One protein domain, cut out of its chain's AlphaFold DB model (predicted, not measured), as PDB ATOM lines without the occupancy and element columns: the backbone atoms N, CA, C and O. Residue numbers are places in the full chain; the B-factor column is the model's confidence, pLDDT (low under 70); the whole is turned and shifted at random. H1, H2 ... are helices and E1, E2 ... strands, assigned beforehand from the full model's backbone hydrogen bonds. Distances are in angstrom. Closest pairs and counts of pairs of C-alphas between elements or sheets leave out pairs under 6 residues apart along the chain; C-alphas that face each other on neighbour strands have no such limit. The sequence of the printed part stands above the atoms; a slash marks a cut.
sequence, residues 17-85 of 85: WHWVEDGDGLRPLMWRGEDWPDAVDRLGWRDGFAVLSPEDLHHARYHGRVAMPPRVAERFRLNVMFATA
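AT A GLANCE: This is residues 17 to 85 of the 85 residues of an uncharacterized protein of Roseomonas gilardii subsp. rosea (UniProt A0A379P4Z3). A strongly twisted sheet of five antiparallel strands makes the body, and one helix, H1, leads away from it as an arm that only grazes the sheet with its residues 71 to 72; residues 77 to 85, of which 77 to 83 belong to H1, stick out free of the body. E1, E2 and E5 are the longer strands side by side, E3 and E4 make a short hairpin next to E2, and a long loop of residues 32 to 44 joins E2 to E3. The printed part has 69 residues with five named strands and one named helix, in the order E1 E2 E3 E4 E5 H1 along the chain; the sheet's order is E4 - E3 - E2 - E1 - E5, and the class is mixed, helices and strands. The whole is only just compact, close to loose, with a radius of gyration of the C-alphas of 12.9 A, and it spans 40 by 26 by 19 A, only just elongated, with the arm H1 reaching out along the length.

HOW THE PARTS SIT: Begin in the sheet with E2, residues 25 to 31, an inner strand, and look beside it for E1, residues 17 to 22. The two form a hairpin, antiparallel at 142 degrees between their directions; the C-alphas of Leu 26 and Glu 21 face each other at 4.0 A, and N 20 and O 27 are within hydrogen-bond range at 3.0 A. Go on from E1 to the edge strand E5, residues 61 to 66, antiparallel to it at 162 degrees, where C-alphas 18 and 65 face each other at 4.2 A and N 61 and O 21 are 2.8 A apart. Now turn to E3, residues 45 to 47, which forms a hairpin with E2, antiparallel at 123 degrees; C-alphas 45 and 31 face each other at 4.6 A, and N 46 and O 30 are 2.8 A apart. The pairing of E2 is staggered: its residues 25 to 30 pair with E1 and its residues 30 to 31 with E3. The other edge strand is E4, residues 50 to 52, in a hairpin with E3, antiparallel at 153 degrees; C-alphas 51 and 46 face each other at 4.6 A, and N 52 and O 45 are 2.8 A apart. E1 to E4 are a meander, each strand the antiparallel neighbour of the one before. E4 and E5 are apart, and so are E1 and E3. H1, residues 70 to 83, is only just on the sheet, with 5 pairs of C-alphas within 10 A, and only grazes it with residues 71 to 72. In H1 every O i to N i+4 pair is within hydrogen-bond range.

IN THESE COORDINATES: Find C-alpha 17 at (533.623, 728.639, 436.036); from there E1 runs 15.5 A to Asp 22. E2 covers 17.4 A from Gly 25 to Trp 31, whose C-alpha is at (530.713, 734.234, 435.870). E3, from Trp 45 to Asp 47, and E4, from Ala 50 to Leu 52, are short, and E5 runs 14.6 A from Arg 61 to Val 66. H1 begins at Pro 70 and ends 20.0 A away at C-alpha 83, (521.440, 723.748, 417.459).

THE WHOLE: The C-alphas farthest apart are those of His 59 and Ala 85, the chain's last residue, at 40.3 A. Without residues 77 to 85, which stand free, the body spans 29 by 29 by 20 A. The printed part has no cut. The link E2 to E3 is long, with 13 residues; the link E4 to E5 is short, with 8, and the other three are tight. Look in the B-factor column for the pLDDT: its mean over the printed part is 78.9, and it is under 70 at residues 39 to 42, 49 and 75 to 85.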
ATOM      1  N   TRP A  17     534.436 729.556 435.244       92.12
ATOM      2  CA  TRP A  17     533.623 728.639 436.036       92.12
ATOM      3  C   TRP A  17     534.055 728.713 437.494       92.12
ATOM      4  O   TRP A  17     535.251 728.732 437.786       92.12
ATOM      5  N   HIS A  18     533.090 728.706 438.406       92.19
ATOM      6  CA  HIS A  18     533.345 728.726 439.841       92.19
ATOM      7  C   HIS A  18     532.415 727.758 440.561       92.19
ATOM      8  O   HIS A  18     531.280 727.545 440.134       92.19
ATOM      9  N   TRP A  19     532.895 727.177 441.658       92.44
ATOM     10  CA  TRP A  19     532.056 726.375 442.542       92.44
ATOM     11  C   TRP A  19     531.311 727.275 443.521       92.44
ATOM     12  O   TRP A  19     531.923 728.020 444.289       92.44
ATOM     13  N   VAL A  20     529.987 727.171 443.495       91.88
ATOM     14  CA  VAL A  20     529.076 727.905 444.371       91.88
ATOM     15  C   VAL A  20     528.143 726.898 445.034       91.88
ATOM     16  O   VAL A  20     527.620 726.000 444.377       91.88
ATOM     17  N   GLU A  21     527.973 727.008 446.346       91.44
ATOM     18  CA  GLU A  21     527.052 726.185 447.130       91.44
ATOM     19  C   GLU A  21     525.964 727.079 447.725       91.44
ATOM     20  O   GLU A  21     526.239 727.927 448.571       91.44
ATOM     21  N   ASP A  22     524.730 726.892 447.272       88.25
ATOM     22  CA  ASP A  22     523.545 727.625 447.719       88.25
ATOM     23  C   ASP A  22     522.458 726.646 448.221       88.25
ATOM     24  O   ASP A  22     522.754 725.499 448.566       88.25
ATOM     25  N   GLY A  23     521.199 727.092 448.302       86.44
ATOM     26  CA  GLY A  23     520.072 726.253 448.726       86.44
ATOM     27  C   GLY A  23     519.770 725.062 447.804       86.44
ATOM     28  O   GLY A  23     519.189 724.081 448.269       86.44
ATOM     29  N   ASP A  24     520.201 725.112 446.541       84.69
ATOM     30  CA  ASP A  24     520.074 724.024 445.564       84.69
ATOM     31  C   ASP A  24     521.273 723.052 445.619       84.69
ATOM     32  O   ASP A  24     521.272 722.004 444.966       84.69
ATOM     33  N   GLY A  25     522.290 723.373 446.426       89.81
ATOM     34  CA  GLY A  25     523.501 722.586 446.634       89.81
ATOM     35  C   GLY A  25     524.718 723.097 445.859       89.81
ATOM     36  O   GLY A  25     524.727 724.181 445.280       89.81
ATOM     37  N   LEU A  26     525.797 722.310 445.880       90.44
ATOM     38  CA  LEU A  26     527.056 722.650 445.212       90.44
ATOM     39  C   LEU A  26     526.933 722.482 443.691       90.44
ATOM     40  O   LEU A  26     526.800 721.360 443.187       90.44
ATOM     41  N   ARG A  27     527.057 723.583 442.947       88.38
ATOM     42  CA  ARG A  27     526.998 723.607 441.482       88.38
ATOM     43  C   ARG A  27     528.062 724.517 440.865       88.38
ATOM     44  O   ARG A  27     528.523 725.465 441.502       88.38
ATOM     45  N   PRO A  28     528.482 724.229 439.624       90.00
ATOM     46  CA  PRO A  28     529.390 725.106 438.918       90.00
ATOM     47  C   PRO A  28     528.593 726.194 438.198       90.00
ATOM     48  O   PRO A  28     527.719 725.887 437.388       90.00
ATOM     49  N   LEU A  29     528.925 727.454 438.449       91.31
ATOM     50  CA  LEU A  29     528.314 728.603 437.787       91.31
ATOM     51  C   LEU A  29     529.353 729.333 436.932       91.31
ATOM     52  O   LEU A  29     530.524 729.420 437.306       91.31
ATOM     53  N   MET A  30     528.935 729.836 435.768       91.00
ATOM     54  CA  MET A  30     529.786 730.658 434.902       91.00
ATOM     55  C   MET A  30     529.611 732.129 435.268       91.00
ATOM     56  O   MET A  30     528.531 732.669 435.044       91.00
ATOM     57  N   TRP A  31     530.652 732.778 435.780       91.62
ATOM     58  CA  TRP A  31     530.713 734.234 435.870       91.62
ATOM     59  C   TRP A  31     531.070 734.806 434.501       91.62
ATOM     60  O   TRP A  31     532.025 734.351 433.869       91.62
ATOM     61  N   ARG A  32     530.310 735.797 434.036       89.56
ATOM     62  CA  ARG A  32     530.622 736.541 432.813       89.56
ATOM     63  C   ARG A  32     531.286 737.843 433.214       89.56
ATOM     64  O   ARG A  32     530.604 738.692 433.766       89.56
ATOM     65  N   GLY A  33     532.585 737.956 432.966       88.38
ATOM     66  CA  GLY A  33     533.371 739.155 433.228       88.38
ATOM     67  C   GLY A  33     533.340 740.154 432.070       88.38
ATOM     68  O   GLY A  33     532.538 740.065 431.137       88.38
ATOM     69  N   GLU A  34     534.259 741.116 432.118       88.38
ATOM     70  CA  GLU A  34     534.428 742.156 431.096       88.38
ATOM     71  C   GLU A  34     534.911 741.594 429.749       88.38
ATOM     72  O   GLU A  34     534.650 742.184 428.701       88.38
ATOM     73  N   ASP A  35     535.595 740.451 429.781       88.12
ATOM     74  CA  ASP A  35     536.068 739.701 428.614       88.12
ATOM     75  C   ASP A  35     534.951 738.933 427.880       88.12
ATOM     76  O   ASP A  35     535.198 738.365 426.812       88.12
ATOM     77  N   TRP A  36     533.719 738.919 428.409       86.44
ATOM     78  CA  TRP A  36     532.599 738.265 427.743       86.44
ATOM     79  C   TRP A  36     532.178 739.046 426.480       86.44
ATOM     80  O   TRP A  36     531.947 740.260 426.542       86.44
ATOM     81  N   PRO A  37     532.039 738.371 425.320       79.81
ATOM     82  CA  PRO A  37     531.826 739.039 424.033       79.81
ATOM     83  C   PRO A  37     530.455 739.717 423.912       79.81
ATOM     84  O   PRO A  37     530.332 740.744 423.245       79.81
ATOM     85  N   ASP A  38     529.429 739.167 424.564       79.38
ATOM     86  CA  ASP A  38     528.071 739.704 424.504       79.38
ATOM     87  C   ASP A  38     527.845 740.818 425.530       79.38
ATOM     88  O   ASP A  38     528.347 740.783 426.652       79.38
ATOM     89  N   ALA A  39     526.999 741.786 425.175       65.56
ATOM     90  CA  ALA A  39     526.594 742.866 426.079       65.56
ATOM     91  C   ALA A  39     525.644 742.413 427.210       65.56
ATOM     92  O   ALA A  39     525.331 743.208 428.093       65.56
ATOM     93  N   VAL A  40     525.161 741.166 427.187       58.44
ATOM     94  CA  VAL A  40     524.202 740.651 428.174       58.44
ATOM     95  C   VAL A  40     524.882 740.494 429.534       58.44
ATOM     96  O   VAL A  40     525.806 739.692 429.640       58.44
ATOM     97  N   ASP A  41     524.376 741.213 430.546       65.06
ATOM     98  CA  ASP A  41     524.761 741.191 431.968       65.06
ATOM     99  C   ASP A  41     526.181 740.682 432.222       65.06
ATOM    100  O   ASP A  41     526.392 739.569 432.715       65.06
ATOM    101  N   ARG A  42     527.156 741.542 431.902       65.94
ATOM    102  CA  ARG A  42     528.606 741.371 432.126       65.94
ATOM    103  C   ARG A  42     529.017 741.207 433.598       65.94
ATOM    104  O   ARG A  42     530.182 741.379 433.921       65.94
ATOM    105  N   LEU A  43     528.056 740.985 434.491       74.00
ATOM    106  CA  LEU A  43     528.227 740.809 435.934       74.00
ATOM    107  C   LEU A  43     527.252 739.748 436.485       74.00
ATOM    108  O   LEU A  43     526.938 739.747 437.672       74.00
ATOM    109  N   GLY A  44     526.698 738.894 435.616       83.19
ATOM    110  CA  GLY A  44     525.729 737.863 435.980       83.19
ATOM    111  C   GLY A  44     526.299 736.455 435.840       83.19
ATOM    112  O   GLY A  44     527.013 736.141 434.882       83.19
ATOM    113  N   TRP A  45     525.913 735.586 436.765       89.81
ATOM    114  CA  TRP A  45     526.190 734.157 436.744       89.81
ATOM    115  C   TRP A  45     525.274 733.443 435.755       89.81
ATOM    116  O   TRP A  45     524.099 733.773 435.649       89.81
ATOM    117  N   ARG A  46     525.774 732.436 435.041       85.00
ATOM    118  CA  ARG A  46     524.981 731.613 434.123       85.00
ATOM    119  C   ARG A  46     524.985 730.154 434.562       85.00
ATOM    120  O   ARG A  46     526.039 729.521 434.621       85.00
ATOM    121  N   ASP A  47     523.788 729.617 434.765       78.19
ATOM    122  CA  ASP A  47     523.519 728.202 435.014       78.19
ATOM    123  C   ASP A  47     522.674 727.633 433.876       78.19
ATOM    124  O   ASP A  47     521.453 727.625 433.984       78.19
ATOM    125  N   GLY A  48     523.304 727.199 432.775       70.81
ATOM    126  CA  GLY A  48     522.662 726.512 431.640       70.81
ATOM    127  C   GLY A  48     521.536 727.291 430.935       70.81
ATOM    128  O   GLY A  48     521.690 727.702 429.785       70.81
ATOM    129  N   PHE A  49     520.427 727.489 431.640       64.94
ATOM    130  CA  PHE A  49     519.173 728.132 431.268       64.94
ATOM    131  C   PHE A  49     518.866 729.419 432.055       64.94
ATOM    132  O   PHE A  49     518.096 730.234 431.559       64.94
ATOM    133  N   ALA A  50     519.446 729.622 433.244       76.88
ATOM    134  CA  ALA A  50     519.187 730.789 434.091       76.88
ATOM    135  C   ALA A  50     520.394 731.736 434.146       76.88
ATOM    136  O   ALA A  50     521.547 731.295 434.133       76.88
ATOM    137  N   VAL A  51     520.113 733.038 434.220       84.62
ATOM    138  CA  VAL A  51     521.090 734.071 434.579       84.62
ATOM    139  C   VAL A  51     520.746 734.550 435.986       84.62
ATOM    140  O   VAL A  51     519.612 734.963 436.211       84.62
ATOM    141  N   LEU A  52     521.700 734.468 436.911       86.25
ATOM    142  CA  LEU A  52     521.570 734.918 438.296       86.25
ATOM    143  C   LEU A  52     522.411 736.180 438.501       86.25
ATOM    144  O   LEU A  52     523.551 736.264 438.039       86.25
ATOM    145  N   SER A  53     521.859 737.160 439.200       88.56
ATOM    146  CA  SER A  53     522.585 738.346 439.643       88.56
ATOM    147  C   SER A  53     523.446 738.035 440.880       88.56
ATOM    148  O   SER A  53     523.222 737.027 441.556       88.56
ATOM    149  N   PRO A  54     524.424 738.886 441.232       88.25
ATOM    150  CA  PRO A  54     525.139 738.762 442.504       88.25
ATOM    151  C   PRO A  54     524.208 738.800 443.726       88.25
ATOM    152  O   PRO A  54     524.475 738.124 444.718       88.25
ATOM    153  N   GLU A  55     523.103 739.550 443.652       88.19
ATOM    154  CA  GLU A  55     522.117 739.641 444.737       88.19
ATOM    155  C   GLU A  55     521.430 738.294 444.996       88.19
ATOM    156  O   GLU A  55     521.257 737.917 446.155       88.19
ATOM    157  N   ASP A  56     521.146 737.520 443.942       88.50
ATOM    158  CA  ASP A  56     520.570 736.172 444.060       88.50
ATOM    159  C   ASP A  56     521.501 735.198 444.806       88.50
ATOM    160  O   ASP A  56     521.046 734.209 445.384       88.50
ATOM    161  N   LEU A  57     522.811 735.476 444.823       87.56
ATOM    162  CA  LEU A  57     523.846 734.619 445.411       87.56
ATOM    163  C   LEU A  57     524.465 735.171 446.702       87.56
ATOM    164  O   LEU A  57     525.396 734.564 447.230       87.56
ATOM    165  N   HIS A  58     523.937 736.260 447.266       83.94
ATOM    166  CA  HIS A  58     524.470 736.911 448.476       83.94
ATOM    167  C   HIS A  58     524.538 735.994 449.723       83.94
ATOM    168  O   HIS A  58     525.228 736.281 450.701       83.94
ATOM    169  N   HIS A  59     523.812 734.874 449.709       82.50
ATOM    170  CA  HIS A  59     523.817 733.870 450.779       82.50
ATOM    171  C   HIS A  59     524.537 732.569 450.411       82.50
ATOM    172  O   HIS A  59     524.605 731.654 451.235       82.50
ATOM    173  N   ALA A  60     525.074 732.474 449.198       89.56
ATOM    174  CA  ALA A  60     525.805 731.302 448.758       89.56
ATOM    175  C   ALA A  60     527.213 731.259 449.372       89.56
ATOM    176  O   ALA A  60     527.797 732.272 449.762       89.56
ATOM    177  N   ARG A  61     527.782 730.058 449.445       92.00
ATOM    178  CA  ARG A  61     529.192 729.839 449.765       92.00
ATOM    179  C   ARG A  61     529.994 729.754 448.478       92.00
ATOM    180  O   ARG A  61     529.681 728.961 447.592       92.00
ATOM    181  N   TYR A  62     531.053 730.546 448.414       91.25
ATOM    182  CA  TYR A  62     531.983 730.552 447.298       91.25
ATOM    183  C   TYR A  62     533.177 729.646 447.581       91.25
ATOM    184  O   TYR A  62     533.832 729.773 448.614       91.25
ATOM    185  N   HIS A  63     533.460 728.736 446.650       91.25
ATOM    186  CA  HIS A  63     534.536 727.745 446.762       91.25
ATOM    187  C   HIS A  63     535.680 727.989 445.764       91.25
ATOM    188  O   HIS A  63     536.629 727.209 445.713       91.25
ATOM    189  N   GLY A  64     535.618 729.070 444.981       91.44
ATOM    190  CA  GLY A  64     536.694 729.480 444.078       91.44
ATOM    191  C   GLY A  64     536.517 729.064 442.615       91.44
ATOM    192  O   GLY A  64     535.561 728.382 442.227       91.44
ATOM    193  N   ARG A  65     537.467 729.516 441.788       92.31
ATOM    194  CA  ARG A  65     537.527 729.261 440.341       92.31
ATOM    195  C   ARG A  65     537.891 727.808 440.050       92.31
ATOM    196  O   ARG A  65     538.737 727.221 440.722       92.31
ATOM    197  N   VAL A  66     537.308 727.251 438.994       89.69
ATOM    198  CA  VAL A  66     537.584 725.897 438.509       89.69
ATOM    199  C   VAL A  66     537.669 725.823 436.992       89.69
ATOM    200  O   VAL A  66     537.159 726.674 436.266       89.69
ATOM    201  N   ALA A  67     538.314 724.766 436.497       88.12
ATOM    202  CA  ALA A  67     538.216 724.400 435.090       88.12
ATOM    203  C   ALA A  67     536.760 724.064 434.728       88.12
ATOM    204  O   ALA A  67     535.988 723.634 435.588       88.12
ATOM    205  N   MET A  68     536.402 724.212 433.447       83.38
ATOM    206  CA  MET A  68     535.083 723.814 432.949       83.38
ATOM    207  C   MET A  68     534.771 722.370 433.377       83.38
ATOM    208  O   MET A  68     535.483 721.448 432.966       83.38
ATOM    209  N   PRO A  69     533.716 722.141 434.178       79.00
ATOM    210  CA  PRO A  69     533.416 720.804 434.662       79.00
ATOM    211  C   PRO A  69     533.047 719.866 433.501       79.00
ATOM    212  O   PRO A  69     532.266 720.262 432.632       79.00
ATOM    213  N   PRO A  70     533.505 718.600 433.493       78.50
ATOM    214  CA  PRO A  70     533.230 717.660 432.401       78.50
ATOM    215  C   PRO A  70     531.738 717.488 432.081       78.50
ATOM    216  O   PRO A  70     531.356 717.451 430.917       78.50
ATOM    217  N   ARG A  71     530.876 717.466 433.108       72.38
ATOM    218  CA  ARG A  71     529.412 717.376 432.942       72.38
ATOM    219  C   ARG A  71     528.813 718.600 432.245       72.38
ATOM    220  O   ARG A  71     527.844 718.482 431.501       72.38
ATOM    221  N   VAL A  72     529.389 719.775 432.484       72.50
ATOM    222  CA  VAL A  72     528.996 721.017 431.816       72.50
ATOM    223  C   VAL A  72     529.480 720.993 430.369       72.50
ATOM    224  O   VAL A  72     528.690 721.249 429.464       72.50
ATOM    225  N   ALA A  73     530.733 720.592 430.132       75.12
ATOM    226  CA  ALA A  73     531.274 720.410 428.786       75.12
ATOM    227  C   ALA A  73     530.437 719.428 427.945       75.12
ATOM    228  O   ALA A  73     530.187 719.680 426.769       75.12
ATOM    229  N   GLU A  74     529.961 718.333 428.544       75.38
ATOM    230  CA  GLU A  74     529.080 717.362 427.888       75.38
ATOM    231  C   GLU A  74     527.720 717.972 427.517       75.38
ATOM    232  O   GLU A  74     527.297 717.863 426.367       75.38
ATOM    233  N   ARG A  75     527.074 718.703 428.437       67.06
ATOM    234  CA  ARG A  75     525.822 719.430 428.157       67.06
ATOM    235  C   ARG A  75     525.978 720.464 427.042       67.06
ATOM    236  O   ARG A  75     525.115 720.549 426.173       67.06
ATOM    237  N   PHE A  76     527.073 721.225 427.035       64.75
ATOM    238  CA  PHE A  76     527.361 722.174 425.957       64.75
ATOM    239  C   PHE A  76     527.602 721.467 424.621       64.75
ATOM    240  O   PHE A  76     527.051 721.897 423.612       64.75
ATOM    241  N   ARG A  77     528.358 720.359 424.597       63.97
ATOM    242  CA  ARG A  77     528.547 719.553 423.377       63.97
ATOM    243  C   ARG A  77     527.224 719.038 422.819       63.97
ATOM    244  O   ARG A  77     527.009 719.122 421.616       63.97
ATOM    245  N   LEU A  78     526.341 718.533 423.678       59.00
ATOM    246  CA  LEU A  78     525.026 718.042 423.269       59.00
ATOM    247  C   LEU A  78     524.152 719.181 422.722       59.00
ATOM    248  O   LEU A  78     523.590 719.038 421.643       59.00
ATOM    249  N   ASN A  79     524.108 720.339 423.390       51.66
ATOM    250  CA  ASN A  79     523.335 721.496 422.917       51.66
ATOM    251  C   ASN A  79     523.846 722.077 421.589       51.66
ATOM    252  O   ASN A  79     523.035 722.484 420.763       51.66
ATOM    253  N   VAL A  80     525.163 722.092 421.347       49.44
ATOM    254  CA  VAL A  80     525.724 722.520 420.052       49.44
ATOM    255  C   VAL A  80     525.312 721.563 418.934       49.44
ATOM    256  O   VAL A  80     524.944 722.027 417.862       49.44
ATOM    257  N   MET A  81     525.297 720.249 419.184       46.03
ATOM    258  CA  MET A  81     524.879 719.272 418.172       46.03
ATOM    259  C   MET A  81     523.393 719.379 417.796       46.03
ATOM    260  O   MET A  81     523.051 719.101 416.651       46.03
ATOM    261  N   PHE A  82     522.517 719.812 418.711       45.53
ATOM    262  CA  PHE A  82     521.091 720.022 418.413       45.53
ATOM    263  C   PHE A  82     520.764 721.410 417.841       45.53
ATOM    264  O   PHE A  82     519.730 721.564 417.203       45.53
ATOM    265  N   ALA A  83     521.624 722.413 418.037       41.72
ATOM    266  CA  ALA A  83     521.440 723.748 417.459       41.72
ATOM    267  C   ALA A  83     521.891 723.849 415.985       41.72
ATOM    268  O   ALA A  83     521.604 724.846 415.327       41.72
ATOM    269  N   THR A  84     522.594 722.835 415.469       43.72
ATOM    270  CA  THR A  84     523.058 722.742 414.071       43.72
ATOM    271  C   THR A  84     522.317 721.686 413.239       43.72
ATOM    272  O   THR A  84     522.827 721.293 412.190       43.72
ATOM    273  N   ALA A  85     521.164 721.196 413.706       44.16
ATOM    274  CA  ALA A  85     520.326 720.229 412.991       44.16
ATOM    275  C   ALA A  85     519.159 720.906 412.260       44.16
ATOM    276  O   ALA A  85     518.558 721.833 412.847       44.16
TER     277      ALA A  85